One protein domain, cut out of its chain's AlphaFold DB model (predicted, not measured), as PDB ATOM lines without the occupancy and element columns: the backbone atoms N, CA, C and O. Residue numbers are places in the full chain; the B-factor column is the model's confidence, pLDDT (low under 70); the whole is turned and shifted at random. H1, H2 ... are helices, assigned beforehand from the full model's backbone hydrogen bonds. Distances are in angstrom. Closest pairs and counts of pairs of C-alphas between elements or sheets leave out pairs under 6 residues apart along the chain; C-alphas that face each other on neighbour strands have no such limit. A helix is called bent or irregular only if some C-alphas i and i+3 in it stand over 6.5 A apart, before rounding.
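AT A GLANCE: This is residues 102 to 262 of the 264 residues of an uncharacterized protein of Pedobacter caeni (UniProt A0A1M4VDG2). A long helix, H1, bent into a wide V makes the long axis of a loose, elongated model, with a group of helices on each of its two arms. Along the first arm, H1a, H5 lies side by side with it, and H4 sits near the bend; on the second arm, H1b, H6 and H7 cross it, with H3 on H6 and small H2 near the far end. The printed part has 161 residues with seven named helices, H1 to H7 in order, and no named strand: the class is all helix. The radius of gyration of the C-alphas is 19.0 A and the spans are 62 by 35 by 21 A.

IN THESE COORDINATES: H1 holds residues 102 to 146, beginning at C-alpha 102 (313.990, 168.422, 367.610). By its hydrogen bonds it was assigned as one helix, but it is bent: C-alphas 121 and 124 are 7.1 A apart. Its arms are H1a, residues 102 to 121, 29.7 A long, and H1b, residues 124 to 146, 30.2 A long. H1a is irregular, with C-alphas 103 and 106 6.6 A apart, and H1b has a kink of 28 degrees near residue 131. H2 is residues 155 to 161, H3 163 to 169 and H4 177 to 184. H5, residues 196 to 212, is 24.3 A long; H6, residues 218 to 243, is 37.7 A long. H7, residues 249 to 260, measures 16.2 A and ends at C-alpha 260 (279.492, 181.690, 399.995).

HOW THE PARTS SIT: H1 is the hub, touching four helices, and its arms stand at a steep tilt of 61 degrees. H1a touches H5 at a shallow tilt of 24 degrees, the same way; the closest C-alphas, of Ala 108 and Tyr 200, are 4.4 A apart. H4 touches H5, about perpendicular at 79 degrees, with the C-alphas of Ala 184 and Leu 210 closest at 5.1 A. H1b touches H6 with residues 129 to 134 alone, at a steep tilt of 51 degrees, closest at the C-alphas of Phe 133 and Lys 222, 6.4 A. H1b touches H7 at a steep tilt of 53 degrees, opposite ways, closest at the C-alphas of Ser 140 and Val 259, 5.3 A. H3 touches H6 at 37 degrees, only just steep, closest at the C-alphas of Leu 163 and Met 236, 6.9 A. H2 touches no helix. Every O i to N i+4 pair is within hydrogen-bond range in H3, H5 and H7; the figures are 14 of 16 in H1a, 16 of 19 in H1b, 2 of 3 in H2, 3 of 4 in H4 and 19 of 22 in H6.

THE WHOLE: The two farthest C-alphas, of Glu 102 and Asn 149, are 64.2 A apart. The printed part has no cut, and the link from H4 to H5, 11 residues, is long. Mean pLDDT of the printed part is 79.4; it is under 70 at residues 147 to 160, 173 to 177, 186 to 194 and 238 to 246.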
ATOM      1  N   GLU A 102     314.013 169.845 367.998       79.94
ATOM      2  CA  GLU A 102     313.990 168.422 367.610       79.94
ATOM      3  C   GLU A 102     313.971 167.458 368.807       79.94
ATOM      4  O   GLU A 102     313.478 166.339 368.694       79.94
ATOM      5  N   VAL A 103     314.479 167.890 369.965       84.44
ATOM      6  CA  VAL A 103     314.590 167.053 371.167       84.44
ATOM      7  C   VAL A 103     313.405 167.254 372.105       84.44
ATOM      8  O   VAL A 103     312.849 166.279 372.610       84.44
ATOM      9  N   TRP A 104     313.036 168.505 372.379       85.94
ATOM     10  CA  TRP A 104     312.055 168.815 373.421       85.94
ATOM     11  C   TRP A 104     310.631 168.943 372.899       85.94
ATOM     12  O   TRP A 104     309.716 168.561 373.621       85.94
ATOM     13  N   LYS A 105     310.422 169.385 371.651       84.31
ATOM     14  CA  LYS A 105     309.068 169.516 371.094       84.31
ATOM     15  C   LYS A 105     308.303 168.187 371.108       84.31
ATOM     16  O   LYS A 105     307.191 168.177 371.633       84.31
ATOM     17  N   PRO A 106     308.867 167.052 370.637       88.75
ATOM     18  CA  PRO A 106     308.149 165.779 370.692       88.75
ATOM     19  C   PRO A 106     307.817 165.351 372.128       88.75
ATOM     20  O   PRO A 106     306.723 164.857 372.383       88.75
ATOM     21  N   LYS A 107     308.728 165.594 373.081       90.50
ATOM     22  CA  LYS A 107     308.529 165.257 374.500       90.50
ATOM     23  C   LYS A 107     307.442 166.107 375.155       90.50
ATOM     24  O   LYS A 107     306.613 165.571 375.883       90.50
ATOM     25  N   ALA A 108     307.439 167.415 374.899       86.81
ATOM     26  CA  ALA A 108     306.414 168.329 375.394       86.81
ATOM     27  C   ALA A 108     305.036 167.954 374.830       86.81
ATOM     28  O   ALA A 108     304.072 167.858 375.582       86.81
ATOM     29  N   GLN A 109     304.953 167.637 373.534       85.75
ATOM     30  CA  GLN A 109     303.713 167.179 372.898       85.75
ATOM     31  C   GLN A 109     303.205 165.855 373.481       85.75
ATOM     32  O   GLN A 109     302.017 165.726 373.773       85.75
ATOM     33  N   GLU A 110     304.090 164.878 373.695       92.56
ATOM     34  CA  GLU A 110     303.730 163.626 374.365       92.56
ATOM     35  C   GLU A 110     303.193 163.889 375.780       92.56
ATOM     36  O   GLU A 110     302.145 163.358 376.154       92.56
ATOM     37  N   MET A 111     303.865 164.748 376.553       89.62
ATOM     38  CA  MET A 111     303.432 165.098 377.906       89.62
ATOM     39  C   MET A 111     302.082 165.827 377.907       89.62
ATOM     40  O   MET A 111     301.216 165.504 378.718       89.62
ATOM     41  N   ARG A 112     301.861 166.745 376.957       86.06
ATOM     42  CA  ARG A 112     300.586 167.454 376.770       86.06
ATOM     43  C   ARG A 112     299.451 166.467 376.508       86.06
ATOM     44  O   ARG A 112     298.420 166.539 377.167       86.06
ATOM     45  N   ASN A 113     299.659 165.493 375.621       87.62
ATOM     46  CA  ASN A 113     298.664 164.452 375.348       87.62
ATOM     47  C   ASN A 113     298.357 163.617 376.597       87.62
ATOM     48  O   ASN A 113     297.194 163.339 376.882       87.62
ATOM     49  N   ARG A 114     299.381 163.253 377.378       92.31
ATOM     50  CA  ARG A 114     299.187 162.525 378.639       92.31
ATOM     51  C   ARG A 114     298.404 163.347 379.667       92.31
ATOM     52  O   ARG A 114     297.554 162.784 380.353       92.31
ATOM     53  N   LEU A 115     298.672 164.649 379.766       88.06
ATOM     54  CA  LEU A 115     297.934 165.557 380.645       88.06
ATOM     55  C   LEU A 115     296.470 165.684 380.205       88.06
ATOM     56  O   LEU A 115     295.586 165.570 381.048       88.06
ATOM     57  N   ILE A 116     296.207 165.826 378.900       86.19
ATOM     58  CA  ILE A 116     294.845 165.842 378.339       86.19
ATOM     59  C   ILE A 116     294.107 164.552 378.701       86.19
ATOM     60  O   ILE A 116     293.020 164.616 379.264       86.19
ATOM     61  N   SER A 117     294.712 163.383 378.475       90.31
ATOM     62  CA  SER A 117     294.088 162.105 378.841       90.31
ATOM     63  C   SER A 117     293.823 161.982 380.346       90.31
ATOM     64  O   SER A 117     292.793 161.441 380.749       90.31
ATOM     65  N   LEU A 118     294.722 162.494 381.197       91.44
ATOM     66  CA  LEU A 118     294.510 162.520 382.647       91.44
ATOM     67  C   LEU A 118     293.333 163.431 383.022       91.44
ATOM     68  O   LEU A 118     292.469 163.005 383.791       91.44
ATOM     69  N   LEU A 119     293.272 164.641 382.459       88.81
ATOM     70  CA  LEU A 119     292.163 165.577 382.645       88.81
ATOM     71  C   LEU A 119     290.840 164.939 382.216       88.81
ATOM     72  O   LEU A 119     289.910 164.893 383.014       88.81
ATOM     73  N   GLU A 120     290.771 164.374 381.010       88.12
ATOM     74  CA  GLU A 120     289.580 163.691 380.490       88.12
ATOM     75  C   GLU A 120     289.127 162.541 381.396       88.12
ATOM     76  O   GLU A 120     287.931 162.378 381.630       88.12
ATOM     77  N   SER A 121     290.069 161.774 381.953       92.06
ATOM     78  CA  SER A 121     289.744 160.664 382.855       92.06
ATOM     79  C   SER A 121     289.186 161.119 384.209       92.06
ATOM     80  O   SER A 121     288.301 160.465 384.757       92.06
ATOM     81  N   LYS A 122     289.679 162.244 384.744       91.00
ATOM     82  CA  LYS A 122     289.293 162.796 386.053       91.00
ATOM     83  C   LYS A 122     288.080 163.727 385.978       91.00
ATOM     84  O   LYS A 122     287.401 163.936 386.982       91.00
ATOM     85  N   LEU A 123     287.783 164.278 384.803       89.38
ATOM     86  CA  LEU A 123     286.741 165.284 384.618       89.38
ATOM     87  C   LEU A 123     285.332 164.828 385.038       89.38
ATOM     88  O   LEU A 123     284.638 165.641 385.656       89.38
ATOM     89  N   PRO A 124     284.873 163.587 384.768       89.81
ATOM     90  CA  PRO A 124     283.539 163.151 385.187       89.81
ATOM     91  C   PRO A 124     283.367 163.142 386.711       89.81
ATOM     92  O   PRO A 124     282.358 163.625 387.231       89.81
ATOM     93  N   GLU A 125     284.371 162.638 387.432       91.00
ATOM     94  CA  GLU A 125     284.383 162.603 388.898       91.00
ATOM     95  C   GLU A 125     284.450 164.020 389.469       91.00
ATOM     96  O   GLU A 125     283.612 164.396 390.289       91.00
ATOM     97  N   TYR A 126     285.366 164.842 388.947       91.00
ATOM     98  CA  TYR A 126     285.488 166.250 389.320       91.00
ATOM     99  C   TYR A 126     284.159 166.991 389.149       91.00
ATOM    100  O   TYR A 126     283.705 167.664 390.067       91.00
ATOM    101  N   THR A 127     283.508 166.833 387.993       88.94
ATOM    102  CA  THR A 127     282.229 167.487 387.680       88.94
ATOM    103  C   THR A 127     281.137 167.061 388.653       88.94
ATOM    104  O   THR A 127     280.379 167.908 389.122       88.94
ATOM    105  N   THR A 128     281.079 165.771 388.989       90.06
ATOM    106  CA  THR A 128     280.100 165.229 389.940       90.06
ATOM    107  C   THR A 128     280.264 165.870 391.315       90.06
ATOM    108  O   THR A 128     279.321 166.482 391.810       90.06
ATOM    109  N   VAL A 129     281.470 165.817 391.887       91.56
ATOM    110  CA  VAL A 129     281.742 166.342 393.234       91.56
ATOM    111  C   VAL A 129     281.608 167.868 393.272       91.56
ATOM    112  O   VAL A 129     280.980 168.429 394.165       91.56
ATOM    113  N   ARG A 130     282.132 168.567 392.259       91.00
ATOM    114  CA  ARG A 130     281.993 170.022 392.109       91.00
ATOM    115  C   ARG A 130     280.525 170.451 392.118       91.00
ATOM    116  O   ARG A 130     280.186 171.445 392.759       91.00
ATOM    117  N   ASN A 131     279.658 169.726 391.407       91.19
ATOM    118  CA  ASN A 131     278.245 170.083 391.291       91.19
ATOM    119  C   ASN A 131     277.515 170.039 392.637       91.19
ATOM    120  O   ASN A 131     276.603 170.834 392.838       91.19
ATOM    121  N   GLU A 132     277.942 169.204 393.586       92.75
ATOM    122  CA  GLU A 132     277.377 169.210 394.940       92.75
ATOM    123  C   GLU A 132     277.552 170.581 395.610       92.75
ATOM    124  O   GLU A 132     276.600 171.128 396.166       92.75
ATOM    125  N   PHE A 133     278.735 171.190 395.498       93.88
ATOM    126  CA  PHE A 133     279.015 172.514 396.062       93.88
ATOM    127  C   PHE A 133     278.377 173.653 395.256       93.88
ATOM    128  O   PHE A 133     277.911 174.637 395.835       93.88
ATOM    129  N   VAL A 134     278.307 173.519 393.929       92.12
ATOM    130  CA  VAL A 134     277.631 174.494 393.054       92.12
ATOM    131  C   VAL A 134     276.133 174.551 393.350       92.12
ATOM    132  O   VAL A 134     275.569 175.639 393.448       92.12
ATOM    133  N   GLU A 135     275.473 173.410 393.552       93.50
ATOM    134  CA  GLU A 135     274.049 173.389 393.897       93.50
ATOM    135  C   GLU A 135     273.789 173.986 395.287       93.50
ATOM    136  O   GLU A 135     272.799 174.697 395.482       93.50
ATOM    137  N   GLN A 136     274.711 173.807 396.240       94.06
ATOM    138  CA  GLN A 136     274.653 174.512 397.525       94.06
ATOM    139  C   GLN A 136     274.783 176.035 397.355       94.06
ATOM    140  O   GLN A 136     273.999 176.788 397.946       94.06
ATOM    141  N   TYR A 137     275.710 176.498 396.508       93.19
ATOM    142  CA  TYR A 137     275.824 177.915 396.153       93.19
ATOM    143  C   TYR A 137     274.525 178.439 395.531       93.19
ATOM    144  O   TYR A 137     273.985 179.438 396.003       93.19
ATOM    145  N   LYS A 138     273.967 177.753 394.525       91.25
ATOM    146  CA  LYS A 138     272.716 178.155 393.856       91.25
ATOM    147  C   LYS A 138     271.525 178.181 394.815       91.25
ATOM    148  O   LYS A 138     270.710 179.103 394.764       91.25
ATOM    149  N   ALA A 139     271.423 177.216 395.726       91.31
ATOM    150  CA  ALA A 139     270.394 177.210 396.762       91.31
ATOM    151  C   ALA A 139     270.533 178.414 397.711       91.31
ATOM    152  O   ALA A 139     269.539 179.066 398.042       91.31
ATOM    153  N   SER A 140     271.764 178.737 398.113       89.38
ATOM    154  CA  SER A 140     272.082 179.908 398.936       89.38
ATOM    155  C   SER A 140     271.783 181.223 398.204       89.38
ATOM    156  O   SER A 140     271.110 182.100 398.745       89.38
ATOM    157  N   TYR A 141     272.175 181.323 396.934       88.06
ATOM    158  CA  TYR A 141     271.871 182.437 396.042       88.06
ATOM    159  C   TYR A 141     270.366 182.690 395.950       88.06
ATOM    160  O   TYR A 141     269.895 183.804 396.159       88.06
ATOM    161  N   ASN A 142     269.574 181.647 395.691       86.25
ATOM    162  CA  ASN A 142     268.124 181.784 395.574       86.25
ATOM    163  C   ASN A 142     267.484 182.265 396.888       86.25
ATOM    164  O   ASN A 142     266.525 183.032 396.857       86.25
ATOM    165  N   ARG A 143     268.042 181.864 398.038       83.50
ATOM    166  CA  ARG A 143     267.581 182.291 399.365       83.50
ATOM    167  C   ARG A 143     267.939 183.742 399.686       83.50
ATOM    168  O   ARG A 143     267.125 184.428 400.291       83.50
ATOM    169  N   HIS A 144     269.149 184.176 399.342       77.12
ATOM    170  CA  HIS A 144     269.700 185.465 399.774       77.12
ATOM    171  C   HIS A 144     269.638 186.563 398.711       77.12
ATOM    172  O   HIS A 144     269.806 187.722 399.049       77.12
ATOM    173  N   ILE A 145     269.439 186.230 397.439       76.25
ATOM    174  CA  ILE A 145     269.479 187.203 396.338       76.25
ATOM    175  C   ILE A 145     268.139 187.253 395.608       76.25
ATOM    176  O   ILE A 145     267.619 188.339 395.369       76.25
ATOM    177  N   ARG A 146     267.540 186.096 395.288       70.50
ATOM    178  CA  ARG A 146     266.247 186.061 394.575       70.50
ATOM    179  C   ARG A 146     265.021 186.251 395.465       70.50
ATOM    180  O   ARG A 146     263.969 186.615 394.948       70.50
ATOM    181  N   ALA A 147     265.121 186.003 396.769       64.81
ATOM    182  CA  ALA A 147     264.048 186.348 397.693       64.81
ATOM    183  C   ALA A 147     264.042 187.873 397.905       64.81
ATOM    184  O   ALA A 147     265.029 188.443 398.376       64.81
ATOM    185  N   GLU A 148     262.945 188.533 397.524       53.22
ATOM    186  CA  GLU A 148     262.755 189.979 397.681       53.22
ATOM    187  C   GLU A 148     263.088 190.436 399.120       53.22
ATOM    188  O   GLU A 148     262.618 189.841 400.091       53.22
ATOM    189  N   ASN A 149     263.864 191.523 399.245       53.12
ATOM    190  CA  ASN A 149     264.285 192.200 400.490       53.12
ATOM    191  C   ASN A 149     265.458 191.612 401.294       53.12
ATOM    192  O   ASN A 149     265.488 191.742 402.521       53.12
ATOM    193  N   THR A 150     266.487 191.069 400.648       53.97
ATOM    194  CA  THR A 150     267.735 190.764 401.368       53.97
ATOM    195  C   THR A 150     268.702 191.957 401.273       53.97
ATOM    196  O   THR A 150     269.079 192.378 400.187       53.97
ATOM    197  N   PHE A 151     269.075 192.543 402.417       55.47
ATOM    198  CA  PHE A 151     270.039 193.658 402.557       55.47
ATOM    199  C   PHE A 151     269.663 195.030 401.955       55.47
ATOM    200  O   PHE A 151     270.504 195.926 401.905       55.47
ATOM    201  N   GLY A 152     268.402 195.248 401.571       54.53
ATOM    202  CA  GLY A 152     267.922 196.573 401.150       54.53
ATOM    203  C   GLY A 152     268.424 197.040 399.777       54.53
ATOM    204  O   GLY A 152     268.301 198.224 399.478       54.53
ATOM    205  N   LEU A 153     268.974 196.130 398.966       58.34
ATOM    206  CA  LEU A 153     269.175 196.331 397.530       58.34
ATOM    207  C   LEU A 153     267.893 195.941 396.794       58.34
ATOM    208  O   LEU A 153     267.295 194.901 397.090       58.34
ATOM    209  N   ASN A 154     267.467 196.761 395.837       62.88
ATOM    210  CA  ASN A 154     266.371 196.376 394.952       62.88
ATOM    211  C   ASN A 154     266.907 195.403 393.885       62.88
ATOM    212  O   ASN A 154     268.027 195.566 393.406       62.88
ATOM    213  N   ILE A 155     266.113 194.408 393.474       63.03
ATOM    214  CA  ILE A 155     266.489 193.434 392.425       63.03
ATOM    215  C   ILE A 155     266.935 194.154 391.143       63.03
ATOM    216  O   ILE A 155     267.828 193.682 390.442       63.03
ATOM    217  N   THR A 156     266.366 195.331 390.875       62.25
ATOM    218  CA  THR A 156     266.759 196.210 389.771       62.25
ATOM    219  C   THR A 156     268.232 196.637 389.850       62.25
ATOM    220  O   THR A 156     268.936 196.486 388.859       62.25
ATOM    221  N   GLU A 157     268.734 197.060 391.016       65.81
ATOM    222  CA  GLU A 157     270.139 197.482 391.199       65.81
ATOM    223  C   GLU A 157     271.105 196.304 390.998       65.81
ATOM    224  O   GLU A 157     272.113 196.416 390.305       65.81
ATOM    225  N   LEU A 158     270.754 195.128 391.526       67.44
ATOM    226  CA  LEU A 158     271.542 193.905 391.338       67.44
ATOM    227  C   LEU A 158     271.606 193.491 389.858       67.44
ATOM    228  O   LEU A 158     272.667 193.082 389.372       67.44
ATOM    229  N   SER A 159     270.492 193.640 389.136       65.38
ATOM    230  CA  SER A 159     270.372 193.268 387.722       65.38
ATOM    231  C   SER A 159     271.123 194.192 386.758       65.38
ATOM    232  O   SER A 159     271.518 193.738 385.684       65.38
ATOM    233  N   GLU A 160     271.380 195.453 387.132       69.38
ATOM    234  CA  GLU A 160     272.130 196.404 386.290       69.38
ATOM    235  C   GLU A 160     273.559 195.926 386.023       69.38
ATOM    236  O   GLU A 160     274.082 196.085 384.921       69.38
ATOM    237  N   THR A 161     274.164 195.288 387.022       72.12
ATOM    238  CA  THR A 161     275.554 194.828 386.966       72.12
ATOM    239  C   THR A 161     275.724 193.417 386.402       72.12
ATOM    240  O   THR A 161     276.832 193.023 386.055       72.12
ATOM    241  N   ARG A 162     274.648 192.616 386.370       75.62
ATOM    242  CA  ARG A 162     274.642 191.179 386.017       75.62
ATOM    243  C   ARG A 162     275.623 190.282 386.795       75.62
ATOM    244  O   ARG A 162     275.660 189.085 386.530       75.62
ATOM    245  N   LEU A 163     276.368 190.798 387.781       81.81
ATOM    246  CA  LEU A 163     277.400 190.065 388.537       81.81
ATOM    247  C   LEU A 163     276.921 188.710 389.033       81.81
ATOM    248  O   LEU A 163     277.552 187.672 388.875       81.81
ATOM    249  N   PHE A 164     275.779 188.770 389.697       83.00
ATOM    250  CA  PHE A 164     275.198 187.666 390.418       83.00
ATOM    251  C   PHE A 164     274.578 186.656 389.453       83.00
ATOM    252  O   PHE A 164     274.675 185.458 389.706       83.00
ATOM    253  N   ASP A 165     274.079 187.112 388.302       78.69
ATOM    254  CA  ASP A 165     273.655 186.231 387.217       78.69
ATOM    255  C   ASP A 165     274.853 185.491 386.606       78.69
ATOM    256  O   ASP A 165     274.772 184.276 386.431       78.69
ATOM    257  N   TYR A 166     275.987 186.171 386.380       79.75
ATOM    258  CA  TYR A 166     277.233 185.534 385.931       79.75
ATOM    259  C   TYR A 166     277.733 184.484 386.924       79.75
ATOM    260  O   TYR A 166     278.013 183.350 386.537       79.75
ATOM    261  N   LEU A 167     277.787 184.816 388.219       84.50
ATOM    262  CA  LEU A 167     278.181 183.851 389.250       84.50
ATOM    263  C   LEU A 167     277.197 182.675 389.337       84.50
ATOM    264  O   LEU A 167     277.608 181.543 389.576       84.50
ATOM    265  N   TYR A 168     275.898 182.907 389.134       85.88
ATOM    266  CA  TYR A 168     274.893 181.845 389.174       85.88
ATOM    267  C   TYR A 168     275.104 180.798 388.073       85.88
ATOM    268  O   TYR A 168     274.953 179.604 388.335       85.88
ATOM    269  N   VAL A 169     275.482 181.235 386.867       83.75
ATOM    270  CA  VAL A 169     275.682 180.359 385.696       83.75
ATOM    271  C   VAL A 169     277.141 179.935 385.482       83.75
ATOM    272  O   VAL A 169     277.432 179.221 384.525       83.75
ATOM    273  N   LEU A 170     278.063 180.329 386.372       82.44
ATOM    274  CA  LEU A 170     279.519 180.157 386.222       82.44
ATOM    275  C   LEU A 170     279.955 178.725 385.860       82.44
ATOM    276  O   LEU A 170     280.921 178.525 385.123       82.44
ATOM    277  N   PHE A 171     279.235 177.723 386.369       80.81
ATOM    278  CA  PHE A 171     279.525 176.300 386.167       80.81
ATOM    279  C   PHE A 171     278.510 175.575 385.269       80.81
ATOM    280  O   PHE A 171     278.570 174.348 385.161       80.81
ATOM    281  N   ASP A 172     277.593 176.302 384.622       76.69
ATOM    282  CA  ASP A 172     276.573 175.711 383.743       76.69
ATOM    283  C   ASP A 172     277.186 175.163 382.444       76.69
ATOM    284  O   ASP A 172     276.637 174.241 381.833       76.69
ATOM    285  N   SER A 173     278.373 175.650 382.062       66.50
ATOM    286  CA  SER A 173     279.227 174.940 381.111       66.50
ATOM    287  C   SER A 173     279.685 173.612 381.726       66.50
ATOM    288  O   SER A 173     280.498 173.560 382.655       66.50
ATOM    289  N   LEU A 174     279.154 172.515 381.183       52.41
ATOM    290  CA  LEU A 174     279.425 171.146 381.632       52.41
ATOM    291  C   LEU A 174     280.891 170.719 381.442       52.41
ATOM    292  O   LEU A 174     281.313 169.742 382.057       52.41
ATOM    293  N   TYR A 175     281.669 171.432 380.624       56.84
ATOM    294  CA  TYR A 175     283.044 171.074 380.286       56.84
ATOM    295  C   TYR A 175     283.972 172.270 380.491       56.84
ATOM    296  O   TYR A 175     284.036 173.174 379.661       56.84
ATOM    297  N   ASN A 176     284.702 172.272 381.608       67.19
ATOM    298  CA  ASN A 176     285.782 173.228 381.811       67.19
ATOM    299  C   ASN A 176     286.999 172.546 382.474       67.19
ATOM    300  O   ASN A 176     287.114 172.552 383.704       67.19
ATOM    301  N   PRO A 177     287.889 171.919 381.677       68.75
ATOM    302  CA  PRO A 177     289.075 171.232 382.186       68.75
ATOM    303  C   PRO A 177     290.068 172.187 382.859       68.75
ATOM    304  O   PRO A 177     290.856 171.742 383.688       68.75
ATOM    305  N   HIS A 178     289.988 173.491 382.575       72.69
ATOM    306  CA  HIS A 178     290.834 174.499 383.206       72.69
ATOM    307  C   HIS A 178     290.609 174.576 384.725       72.69
ATOM    308  O   HIS A 178     291.566 174.653 385.488       72.69
ATOM    309  N   TYR A 179     289.364 174.455 385.206       76.38
ATOM    310  CA  TYR A 179     289.116 174.439 386.652       76.38
ATOM    311  C   TYR A 179     289.702 173.195 387.333       76.38
ATOM    312  O   TYR A 179     290.309 173.304 388.393       76.38
ATOM    313  N   LEU A 180     289.598 172.024 386.698       82.06
ATOM    314  CA  LEU A 180     290.253 170.810 387.195       82.06
ATOM    315  C   LEU A 180     291.781 170.969 387.221       82.06
ATOM    316  O   LEU A 180     292.439 170.527 388.157       82.06
ATOM    317  N   GLU A 181     292.358 171.632 386.226       75.69
ATOM    318  CA  GLU A 181     293.788 171.937 386.208       75.69
ATOM    319  C   GLU A 181     294.198 172.898 387.342       75.69
ATOM    320  O   GLU A 181     295.235 172.701 387.984       75.69
ATOM    321  N   ASN A 182     293.335 173.859 387.685       77.75
ATOM    322  CA  ASN A 182     293.537 174.786 388.802       77.75
ATOM    323  C   ASN A 182     293.546 174.096 390.182       77.75
ATOM    324  O   ASN A 182     294.043 174.682 391.142       77.75
ATOM    325  N   LEU A 183     293.068 172.851 390.321       77.81
ATOM    326  CA  LEU A 183     293.290 172.068 391.551       77.81
ATOM    327  C   LEU A 183     294.769 171.736 391.762       77.81
ATOM    328  O   LEU A 183     295.247 171.720 392.895       77.81
ATOM    329  N   ALA A 184     295.497 171.469 390.680       70.75
ATOM    330  CA  ALA A 184     296.925 171.184 390.737       70.75
ATOM    331  C   ALA A 184     297.764 172.477 390.792       70.75
ATOM    332  O   ALA A 184     298.856 172.477 391.369       70.75
ATOM    333  N   PHE A 185     297.239 173.580 390.238       70.00
ATOM    334  CA  PHE A 185     297.901 174.889 390.176       70.00
ATOM    335  C   PHE A 185     296.904 176.033 390.392       70.00
ATOM    336  O   PHE A 185     296.507 176.696 389.437       70.00
ATOM    337  N   PRO A 186     296.531 176.334 391.644       56.16
ATOM    338  CA  PRO A 186     295.553 177.385 391.938       56.16
ATOM    339  C   PRO A 186     296.014 178.793 391.532       56.16
ATOM    340  O   PRO A 186     295.189 179.689 391.415       56.16
ATOM    341  N   ASN A 187     297.317 178.968 391.281       54.50
ATOM    342  CA  ASN A 187     297.930 180.206 390.799       54.50
ATOM    343  C   ASN A 187     298.654 179.985 389.463       54.50
ATOM    344  O   ASN A 187     299.711 180.583 389.243       54.50
ATOM    345  N   ARG A 188     298.185 179.052 388.616       49.84
ATOM    346  CA  ARG A 188     298.838 178.838 387.323       49.84
ATOM    347  C   ARG A 188     298.756 180.138 386.537       49.84
ATOM    348  O   ARG A 188     297.676 180.563 386.139       49.84
ATOM    349  N   ARG A 189     299.911 180.756 386.313       44.78
ATOM    350  CA  ARG A 189     300.045 181.734 385.242       44.78
ATOM    351  C   ARG A 189     299.739 180.998 383.940       44.78
ATOM    352  O   ARG A 189     300.193 179.865 383.758       44.78
ATOM    353  N   LEU A 190     298.932 181.609 383.076       40.97
ATOM    354  CA  LEU A 190     298.829 181.186 381.681       40.97
ATOM    355  C   LEU A 190     300.260 181.072 381.106       40.97
ATOM    356  O   LEU A 190     301.170 181.738 381.602       40.97
ATOM    357  N   PRO A 191     300.499 180.138 380.174       39.81
ATOM    358  CA  PRO A 191     301.824 179.565 379.953       39.81
ATOM    359  C   PRO A 191     302.890 180.623 379.636       39.81
ATOM    360  O   PRO A 191     302.764 181.335 378.648       39.81
ATOM    361  N   LEU A 192     303.973 180.639 380.420       43.69
ATOM    362  CA  LEU A 192     305.195 181.422 380.208       43.69
ATOM    363  C   LEU A 192     306.394 180.485 380.413       43.69
ATOM    364  O   LEU A 192     306.456 179.888 381.481       43.69
ATOM    365  N   PRO A 193     307.422 180.389 379.546       51.50
ATOM    366  CA  PRO A 193     307.583 180.811 378.168       51.50
ATOM    367  C   PRO A 193     307.526 179.610 377.207       51.50
ATOM    368  O   PRO A 193     307.656 178.441 377.567       51.50
ATOM    369  N   LYS A 194     307.454 179.923 375.919       58.66
ATOM    370  CA  LYS A 194     307.453 178.987 374.793       58.66
ATOM    371  C   LYS A 194     308.778 178.187 374.616       58.66
ATOM    372  O   LYS A 194     309.018 177.666 373.534       58.66
ATOM    373  N   ASP A 195     309.639 178.031 375.621       71.44
ATOM    374  CA  ASP A 195     310.756 177.072 375.563       71.44
ATOM    375  C   ASP A 195     310.212 175.649 375.772       71.44
ATOM    376  O   ASP A 195     309.646 175.336 376.814       71.44
ATOM    377  N   TRP A 196     310.405 174.765 374.789       78.62
ATOM    378  CA  TRP A 196     309.884 173.394 374.826       78.62
ATOM    379  C   TRP A 196     310.355 172.575 376.035       78.62
ATOM    380  O   TRP A 196     309.658 171.660 376.467       78.62
ATOM    381  N   LYS A 197     311.541 172.862 376.578       83.38
ATOM    382  CA  LYS A 197     312.058 172.216 377.787       83.38
ATOM    383  C   LYS A 197     311.368 172.752 379.037       83.38
ATOM    384  O   LYS A 197     311.080 171.966 379.941       83.38
ATOM    385  N   VAL A 198     311.131 174.062 379.100       79.50
ATOM    386  CA  VAL A 198     310.389 174.672 380.212       79.50
ATOM    387  C   VAL A 198     308.953 174.168 380.194       79.50
ATOM    388  O   VAL A 198     308.519 173.587 381.182       79.50
ATOM    389  N   GLU A 199     308.291 174.227 379.036       79.38
ATOM    390  CA  GLU A 199     306.941 173.693 378.854       79.38
ATOM    391  C   GLU A 199     306.860 172.214 379.251       79.38
ATOM    392  O   GLU A 199     305.977 171.821 380.005       79.38
ATOM    393  N   TYR A 200     307.806 171.381 378.800       86.00
ATOM    394  CA  TYR A 200     307.865 169.981 379.221       86.00
ATOM    395  C   TYR A 200     307.942 169.834 380.747       86.00
ATOM    396  O   TYR A 200     307.231 169.003 381.306       86.00
ATOM    397  N   SER A 201     308.784 170.630 381.413       85.69
ATOM    398  CA  SER A 201     308.985 170.556 382.868       85.69
ATOM    399  C   SER A 201     307.721 170.974 383.627       85.69
ATOM    400  O   SER A 201     307.336 170.322 384.592       85.69
ATOM    401  N   GLU A 202     307.033 172.016 383.157       82.56
ATOM    402  CA  GLU A 202     305.760 172.464 383.728       82.56
ATOM    403  C   GLU A 202     304.636 171.451 383.500       82.56
ATOM    404  O   GLU A 202     303.845 171.183 384.405       82.56
ATOM    405  N   LEU A 203     304.559 170.860 382.303       85.12
ATOM    406  CA  LEU A 203     303.601 169.798 381.992       85.12
ATOM    407  C   LEU A 203     303.863 168.545 382.835       85.12
ATOM    408  O   LEU A 203     302.914 167.907 383.286       85.12
ATOM    409  N   GLU A 204     305.130 168.197 383.063       89.50
ATOM    410  CA  GLU A 204     305.530 167.083 383.924       89.50
ATOM    411  C   GLU A 204     305.115 167.326 385.376       89.50
ATOM    412  O   GLU A 204     304.434 166.483 385.964       89.50
ATOM    413  N   GLU A 205     305.436 168.502 385.926       87.62
ATOM    414  CA  GLU A 205     304.978 168.916 387.253       87.62
ATOM    415  C   GLU A 205     303.445 168.883 387.326       87.62
ATOM    416  O   GLU A 205     302.867 168.449 388.329       87.62
ATOM    417  N   SER A 206     302.779 169.291 386.240       84.94
ATOM    418  CA  SER A 206     301.323 169.333 386.183       84.94
ATOM    419  C   SER A 206     300.672 167.978 386.224       84.94
ATOM    420  O   SER A 206     299.747 167.744 387.006       84.94
ATOM    421  N   LEU A 207     301.211 167.063 385.434       89.12
ATOM    422  CA  LEU A 207     300.780 165.687 385.426       89.12
ATOM    423  C   LEU A 207     301.042 165.029 386.784       89.12
ATOM    424  O   LEU A 207     300.158 164.349 387.308       89.12
ATOM    425  N   GLU A 208     302.213 165.256 387.385       91.00
ATOM    426  CA  GLU A 208     302.549 164.702 388.696       91.00
ATOM    427  C   GLU A 208     301.575 165.186 389.775       91.00
ATOM    428  O   GLU A 208     300.993 164.359 390.483       91.00
ATOM    429  N   LYS A 209     301.352 166.500 389.894       89.88
ATOM    430  CA  LYS A 209     300.440 167.051 390.905       89.88
ATOM    431  C   LYS A 209     299.012 166.575 390.686       89.88
ATOM    432  O   LYS A 209     298.425 166.018 391.612       89.88
ATOM    433  N   LEU A 210     298.476 166.718 389.473       89.62
ATOM    434  CA  LEU A 210     297.096 166.334 389.171       89.62
ATOM    435  C   LEU A 210     296.856 164.834 389.388       89.62
ATOM    436  O   LEU A 210     295.789 164.442 389.859       89.62
ATOM    437  N   SER A 211     297.850 163.984 389.104       91.12
ATOM    438  CA  SER A 211     297.738 162.538 389.339       91.12
ATOM    439  C   SER A 211     297.534 162.185 390.816       91.12
ATOM    440  O   SER A 211     296.862 161.200 391.117       91.12
ATOM    441  N   LYS A 212     298.063 163.013 391.727       91.38
ATOM    442  CA  LYS A 212     297.978 162.836 393.183       91.38
ATOM    443  C   LYS A 212     296.760 163.513 393.812       91.38
ATOM    444  O   LYS A 212     296.497 163.269 394.985       91.38
ATOM    445  N   VAL A 213     296.035 164.357 393.072       90.69
ATOM    446  CA  VAL A 213     294.815 165.002 393.576       90.69
ATOM    447  C   VAL A 213     293.737 163.942 393.791       90.69
ATOM    448  O   VAL A 213     293.301 163.284 392.839       90.69
ATOM    449  N   ASP A 214     293.309 163.817 395.044       89.94
ATOM    450  CA  ASP A 214     292.155 163.027 395.450       89.94
ATOM    451  C   ASP A 214     290.889 163.881 395.329       89.94
ATOM    452  O   ASP A 214     290.679 164.824 396.091       89.94
ATOM    453  N   LEU A 215     290.052 163.560 394.342       90.25
ATOM    454  CA  LEU A 215     288.802 164.280 394.086       90.25
ATOM    455  C   LEU A 215     287.709 163.936 395.105       90.25
ATOM    456  O   LEU A 215     286.694 164.626 395.159       90.25
ATOM    457  N   THR A 216     287.918 162.907 395.931       86.94
ATOM    458  CA  THR A 216     287.006 162.541 397.020       86.94
ATOM    459  C   THR A 216     287.274 163.328 398.306       86.94
ATOM    460  O   THR A 216     286.448 163.308 399.224       86.94
ATOM    461  N   ASP A 217     288.377 164.086 398.371       91.75
ATOM    462  CA  ASP A 217     288.628 165.038 399.451       91.75
ATOM    463  C   ASP A 217     287.654 166.223 399.344       91.75
ATOM    464  O   ASP A 217     287.882 167.230 398.667       91.75
ATOM    465  N   THR A 218     286.536 166.088 400.052       87.50
ATOM    466  CA  THR A 218     285.473 167.098 400.115       87.50
ATOM    467  C   THR A 218     285.960 168.468 400.593       87.50
ATOM    468  O   THR A 218     285.452 169.481 400.119       87.50
ATOM    469  N   ALA A 219     286.959 168.541 401.481       90.25
ATOM    470  CA  ALA A 219     287.475 169.815 401.976       90.25
ATOM    471  C   ALA A 219     288.308 170.527 400.904       90.25
ATOM    472  O   ALA A 219     288.156 171.736 400.704       90.25
ATOM    473  N   LEU A 220     289.148 169.776 400.184       90.81
ATOM    474  CA  LEU A 220     289.894 170.283 399.033       90.81
ATOM    475  C   LEU A 220     288.939 170.807 397.954       90.81
ATOM    476  O   LEU A 220     289.062 171.954 397.520       90.81
ATOM    477  N   MET A 221     287.962 169.986 397.565       91.94
ATOM    478  CA  MET A 221     286.998 170.306 396.512       91.94
ATOM    479  C   MET A 221     286.132 171.516 396.857       91.94
ATOM    480  O   MET A 221     285.963 172.415 396.032       91.94
ATOM    481  N   LYS A 222     285.653 171.596 398.100       92.81
ATOM    482  CA  LYS A 222     284.926 172.759 398.608       92.81
ATOM    483  C   LYS A 222     285.747 174.038 398.496       92.81
ATOM    484  O   LYS A 222     285.277 175.027 397.933       92.81
ATOM    485  N   ASN A 223     286.962 174.032 399.045       91.12
ATOM    486  CA  ASN A 223     287.826 175.211 399.051       91.12
ATOM    487  C   ASN A 223     288.162 175.650 397.626       91.12
ATOM    488  O   ASN A 223     288.163 176.839 397.334       91.12
ATOM    489  N   HIS A 224     288.389 174.695 396.727       89.88
ATOM    490  CA  HIS A 224     288.621 174.973 395.320       89.88
ATOM    491  C   HIS A 224     287.431 175.682 394.649       89.88
ATOM    492  O   HIS A 224     287.622 176.729 394.033       89.88
ATOM    493  N   VAL A 225     286.203 175.177 394.820       89.38
ATOM    494  CA  VAL A 225     284.992 175.816 394.269       89.38
ATOM    495  C   VAL A 225     284.782 177.215 394.856       89.38
ATOM    496  O   VAL A 225     284.495 178.155 394.116       89.38
ATOM    497  N   ILE A 226     284.975 177.378 396.170       90.75
ATOM    498  CA  ILE A 226     284.901 178.685 396.843       90.75
ATOM    499  C   ILE A 226     285.939 179.657 396.274       90.75
ATOM    500  O   ILE A 226     285.606 180.806 395.999       90.75
ATOM    501  N   ASN A 227     287.176 179.206 396.064       86.44
ATOM    502  CA  ASN A 227     288.239 180.042 395.515       86.44
ATOM    503  C   ASN A 227     287.924 180.506 394.092       86.44
ATOM    504  O   ASN A 227     288.152 181.671 393.785       86.44
ATOM    505  N   ILE A 228     287.352 179.640 393.247       84.44
ATOM    506  CA  ILE A 228     286.903 180.045 391.907       84.44
ATOM    507  C   ILE A 228     285.858 181.159 392.019       84.44
ATOM    508  O   ILE A 228     286.017 182.203 391.396       84.44
ATOM    509  N   TYR A 229     284.834 180.982 392.859       86.94
ATOM    510  CA  TYR A 229     283.829 182.024 393.069       86.94
ATOM    511  C   TYR A 229     284.426 183.335 393.592       86.94
ATOM    512  O   TYR A 229     284.043 184.395 393.101       86.94
ATOM    513  N   ASN A 230     285.342 183.276 394.564       84.94
ATOM    514  CA  ASN A 230     286.002 184.460 395.121       84.94
ATOM    515  C   ASN A 230     286.796 185.203 394.044       84.94
ATOM    516  O   ASN A 230     286.578 186.394 393.854       84.94
ATOM    517  N   ASN A 231     287.642 184.493 393.293       79.12
ATOM    518  CA  ASN A 231     288.469 185.090 392.246       79.12
ATOM    519  C   ASN A 231     287.602 185.732 391.152       79.12
ATOM    520  O   ASN A 231     287.859 186.860 390.738       79.12
ATOM    521  N   THR A 232     286.543 185.046 390.708       79.75
ATOM    522  CA  THR A 232     285.620 185.583 389.700       79.75
ATOM    523  C   THR A 232     284.844 186.793 390.234       79.75
ATOM    524  O   THR A 232     284.692 187.781 389.516       79.75
ATOM    525  N   PHE A 233     284.392 186.761 391.492       84.38
ATOM    526  CA  PHE A 233     283.726 187.898 392.133       84.38
ATOM    527  C   PHE A 233     284.650 189.114 392.246       84.38
ATOM    528  O   PHE A 233     284.256 190.199 391.833       84.38
ATOM    529  N   GLU A 234     285.867 188.943 392.763       80.44
ATOM    530  CA  GLU A 234     286.844 190.026 392.923       80.44
ATOM    531  C   GLU A 234     287.225 190.640 391.574       80.44
ATOM    532  O   GLU A 234     287.242 191.867 391.436       80.44
ATOM    533  N   HIS A 235     287.442 189.796 390.559       73.19
ATOM    534  CA  HIS A 235     287.721 190.252 389.203       73.19
ATOM    535  C   HIS A 235     286.571 191.108 388.653       73.19
ATOM    536  O   HIS A 235     286.780 192.266 388.286       73.19
ATOM    537  N   MET A 236     285.338 190.594 388.665       74.00
ATOM    538  CA  MET A 236     284.182 191.341 388.159       74.00
ATOM    539  C   MET A 236     283.868 192.598 388.986       74.00
ATOM    540  O   MET A 236     283.505 193.625 388.414       74.00
ATOM    541  N   LEU A 237     284.039 192.559 390.312       76.62
ATOM    542  CA  LEU A 237     283.823 193.714 391.186       76.62
ATOM    543  C   LEU A 237     284.797 194.851 390.853       76.62
ATOM    544  O   LEU A 237     284.386 196.007 390.779       76.62
ATOM    545  N   SER A 238     286.068 194.527 390.590       67.94
ATOM    546  CA  SER A 238     287.073 195.518 390.192       67.94
ATOM    547  C   SER A 238     286.706 196.231 388.880       67.94
ATOM    548  O   SER A 238     286.873 197.448 388.772       67.94
ATOM    549  N   ASN A 239     286.086 195.513 387.937       61.72
ATOM    550  CA  ASN A 239     285.592 196.063 386.670       61.72
ATOM    551  C   ASN A 239     284.356 196.970 386.838       61.72
ATOM    552  O   ASN A 239     284.087 197.825 385.992       61.72
ATOM    553  N   PHE A 240     283.597 196.841 387.932       66.56
ATOM    554  CA  PHE A 240     282.412 197.673 388.172       66.56
ATOM    555  C   PHE A 240     282.731 199.085 388.605       66.56
ATOM    556  O   PHE A 240     282.011 200.002 388.217       66.56
ATOM    557  N   LYS A 241     283.820 199.280 389.348       58.59
ATOM    558  CA  LYS A 241     284.253 200.610 389.777       58.59
ATOM    559  C   LYS A 241     284.422 201.576 388.600       58.59
ATOM    560  O   LYS A 241     284.179 202.772 388.743       58.59
ATOM    561  N   TYR A 242     284.805 201.046 387.440       55.31
ATOM    562  CA  TYR A 242     284.987 201.811 386.210       55.31
ATOM    563  C   TYR A 242     283.671 202.113 385.484       55.31
ATOM    564  O   TYR A 242     283.520 203.200 384.933       55.31
ATOM    565  N   ASN A 243     282.707 201.190 385.521       58.19
ATOM    566  CA  ASN A 243     281.497 201.255 384.695       58.19
ATOM    567  C   ASN A 243     280.233 201.708 385.452       58.19
ATOM    568  O   ASN A 243     279.281 202.181 384.835       58.19
ATOM    569  N   TYR A 244     280.220 201.610 386.786       68.94
ATOM    570  CA  TYR A 244     279.047 201.867 387.622       68.94
ATOM    571  C   TYR A 244     279.419 202.620 388.908       68.94
ATOM    572  O   TYR A 244     279.431 202.065 390.006       68.94
ATOM    573  N   ALA A 245     279.664 203.929 388.792       65.88
ATOM    574  CA  ALA A 245     280.110 204.786 389.903       65.88
ATOM    575  C   ALA A 245     279.156 204.847 391.121       65.88
ATOM    576  O   ALA A 245     279.557 205.303 392.190       65.88
ATOM    577  N   ASN A 246     277.904 204.405 390.968       68.06
ATOM    578  CA  ASN A 246     276.884 204.426 392.022       68.06
ATOM    579  C   ASN A 246     276.742 203.086 392.770       68.06
ATOM    580  O   ASN A 246     275.917 202.991 393.679       68.06
ATOM    581  N   VAL A 247     277.505 202.053 392.397       73.19
ATOM    582  CA  VAL A 247     277.435 200.731 393.036       73.19
ATOM    583  C   VAL A 247     278.158 200.744 394.383       73.19
ATOM    584  O   VAL A 247     279.313 201.145 394.497       73.19
ATOM    585  N   ASP A 248     277.475 200.264 395.422       79.88
ATOM    586  CA  ASP A 248     278.041 200.090 396.760       79.88
ATOM    587  C   ASP A 248     278.749 198.728 396.863       79.88
ATOM    588  O   ASP A 248     278.140 197.702 397.187       79.88
ATOM    589  N   GLU A 249     280.056 198.719 396.591       80.62
ATOM    590  CA  GLU A 249     280.908 197.523 396.653       80.62
ATOM    591  C   GLU A 249     280.824 196.803 398.007       80.62
ATOM    592  O   GLU A 249     280.892 195.570 398.069       80.62
ATOM    593  N   SER A 250     280.639 197.547 399.106       85.12
ATOM    594  CA  SER A 250     280.544 196.960 400.443       85.12
ATOM    595  C   SER A 250     279.294 196.100 400.566       85.12
ATOM    596  O   SER A 250     279.365 194.980 401.077       85.12
ATOM    597  N   LYS A 251     278.157 196.570 400.040       83.06
ATOM    598  CA  LYS A 251     276.913 195.788 400.027       83.06
ATOM    599  C   LYS A 251     277.021 194.553 399.138       83.06
ATOM    600  O   LYS A 251     276.607 193.477 399.563       83.06
ATOM    601  N   TYR A 252     277.617 194.676 397.953       85.69
ATOM    602  CA  TYR A 252     277.847 193.537 397.056       85.69
ATOM    603  C   TYR A 252     278.738 192.477 397.709       85.69
ATOM    604  O   TYR A 252     278.408 191.292 397.706       85.69
ATOM    605  N   THR A 253     279.818 192.914 398.354       88.62
ATOM    606  CA  THR A 253     280.744 192.043 399.086       88.62
ATOM    607  C   THR A 253     280.066 191.373 400.281       88.62
ATOM    608  O   THR A 253     280.270 190.184 400.529       88.62
ATOM    609  N   GLN A 254     279.230 192.094 401.031       87.56
ATOM    610  CA  GLN A 254     278.452 191.517 402.132       87.56
ATOM    611  C   GLN A 254     277.468 190.455 401.631       87.56
ATOM    612  O   GLN A 254     277.382 189.375 402.223       87.56
ATOM    613  N   LEU A 255     276.771 190.734 400.528       86.56
ATOM    614  CA  LEU A 255     275.825 189.807 399.918       86.56
ATOM    615  C   LEU A 255     276.537 188.548 399.412       86.56
ATOM    616  O   LEU A 255     276.152 187.441 399.783       86.56
ATOM    617  N   PHE A 256     277.624 188.702 398.656       90.50
ATOM    618  CA  PHE A 256     278.436 187.589 398.167       90.50
ATOM    619  C   PHE A 256     278.965 186.710 399.310       90.50
ATOM    620  O   PHE A 256     278.759 185.495 399.313       90.50
ATOM    621  N   ASN A 257     279.533 187.322 400.354       90.75
ATOM    622  CA  ASN A 257     279.992 186.601 401.541       90.75
ATOM    623  C   ASN A 257     278.858 185.851 402.255       90.75
ATOM    624  O   ASN A 257     279.081 184.771 402.805       90.75
ATOM    625  N   SER A 258     277.640 186.404 402.264       87.44
ATOM    626  CA  SER A 258     276.475 185.708 402.819       87.44
ATOM    627  C   SER A 258     276.117 184.461 402.008       87.44
ATOM    628  O   SER A 258     275.785 183.431 402.597       87.44
ATOM    629  N   VAL A 259     276.272 184.503 400.681       89.00
ATOM    630  CA  VAL A 259     276.007 183.354 399.811       89.00
ATOM    631  C   VAL A 259     277.064 182.265 400.009       89.00
ATOM    632  O   VAL A 259     276.702 181.120 400.290       89.00
ATOM    633  N   ILE A 260     278.352 182.624 399.940       90.94
ATOM    634  CA  ILE A 260     279.492 181.690 399.995       90.94
ATOM    635  C   ILE A 260     279.592 180.944 401.330       90.94
ATOM    636  O   ILE A 260     279.917 179.758 401.352       90.94
ATOM    637  N   ARG A 261     279.253 181.589 402.455       88.56
ATOM    638  CA  ARG A 261     279.292 180.963 403.794       88.56
ATOM    639  C   ARG A 261     278.390 179.734 403.950       88.56
ATOM    640  O   ARG A 261     278.588 178.970 404.890       88.56
ATOM    641  N   ASN A 262     277.402 179.565 403.074       84.88
ATOM    642  CA  ASN A 262     276.442 178.460 403.119       84.88
ATOM    643  C   ASN A 262     276.854 177.254 402.254       84.88
ATOM    644  O   ASN A 262     276.062 176.327 402.103       84.88
TER     645      ASN A 262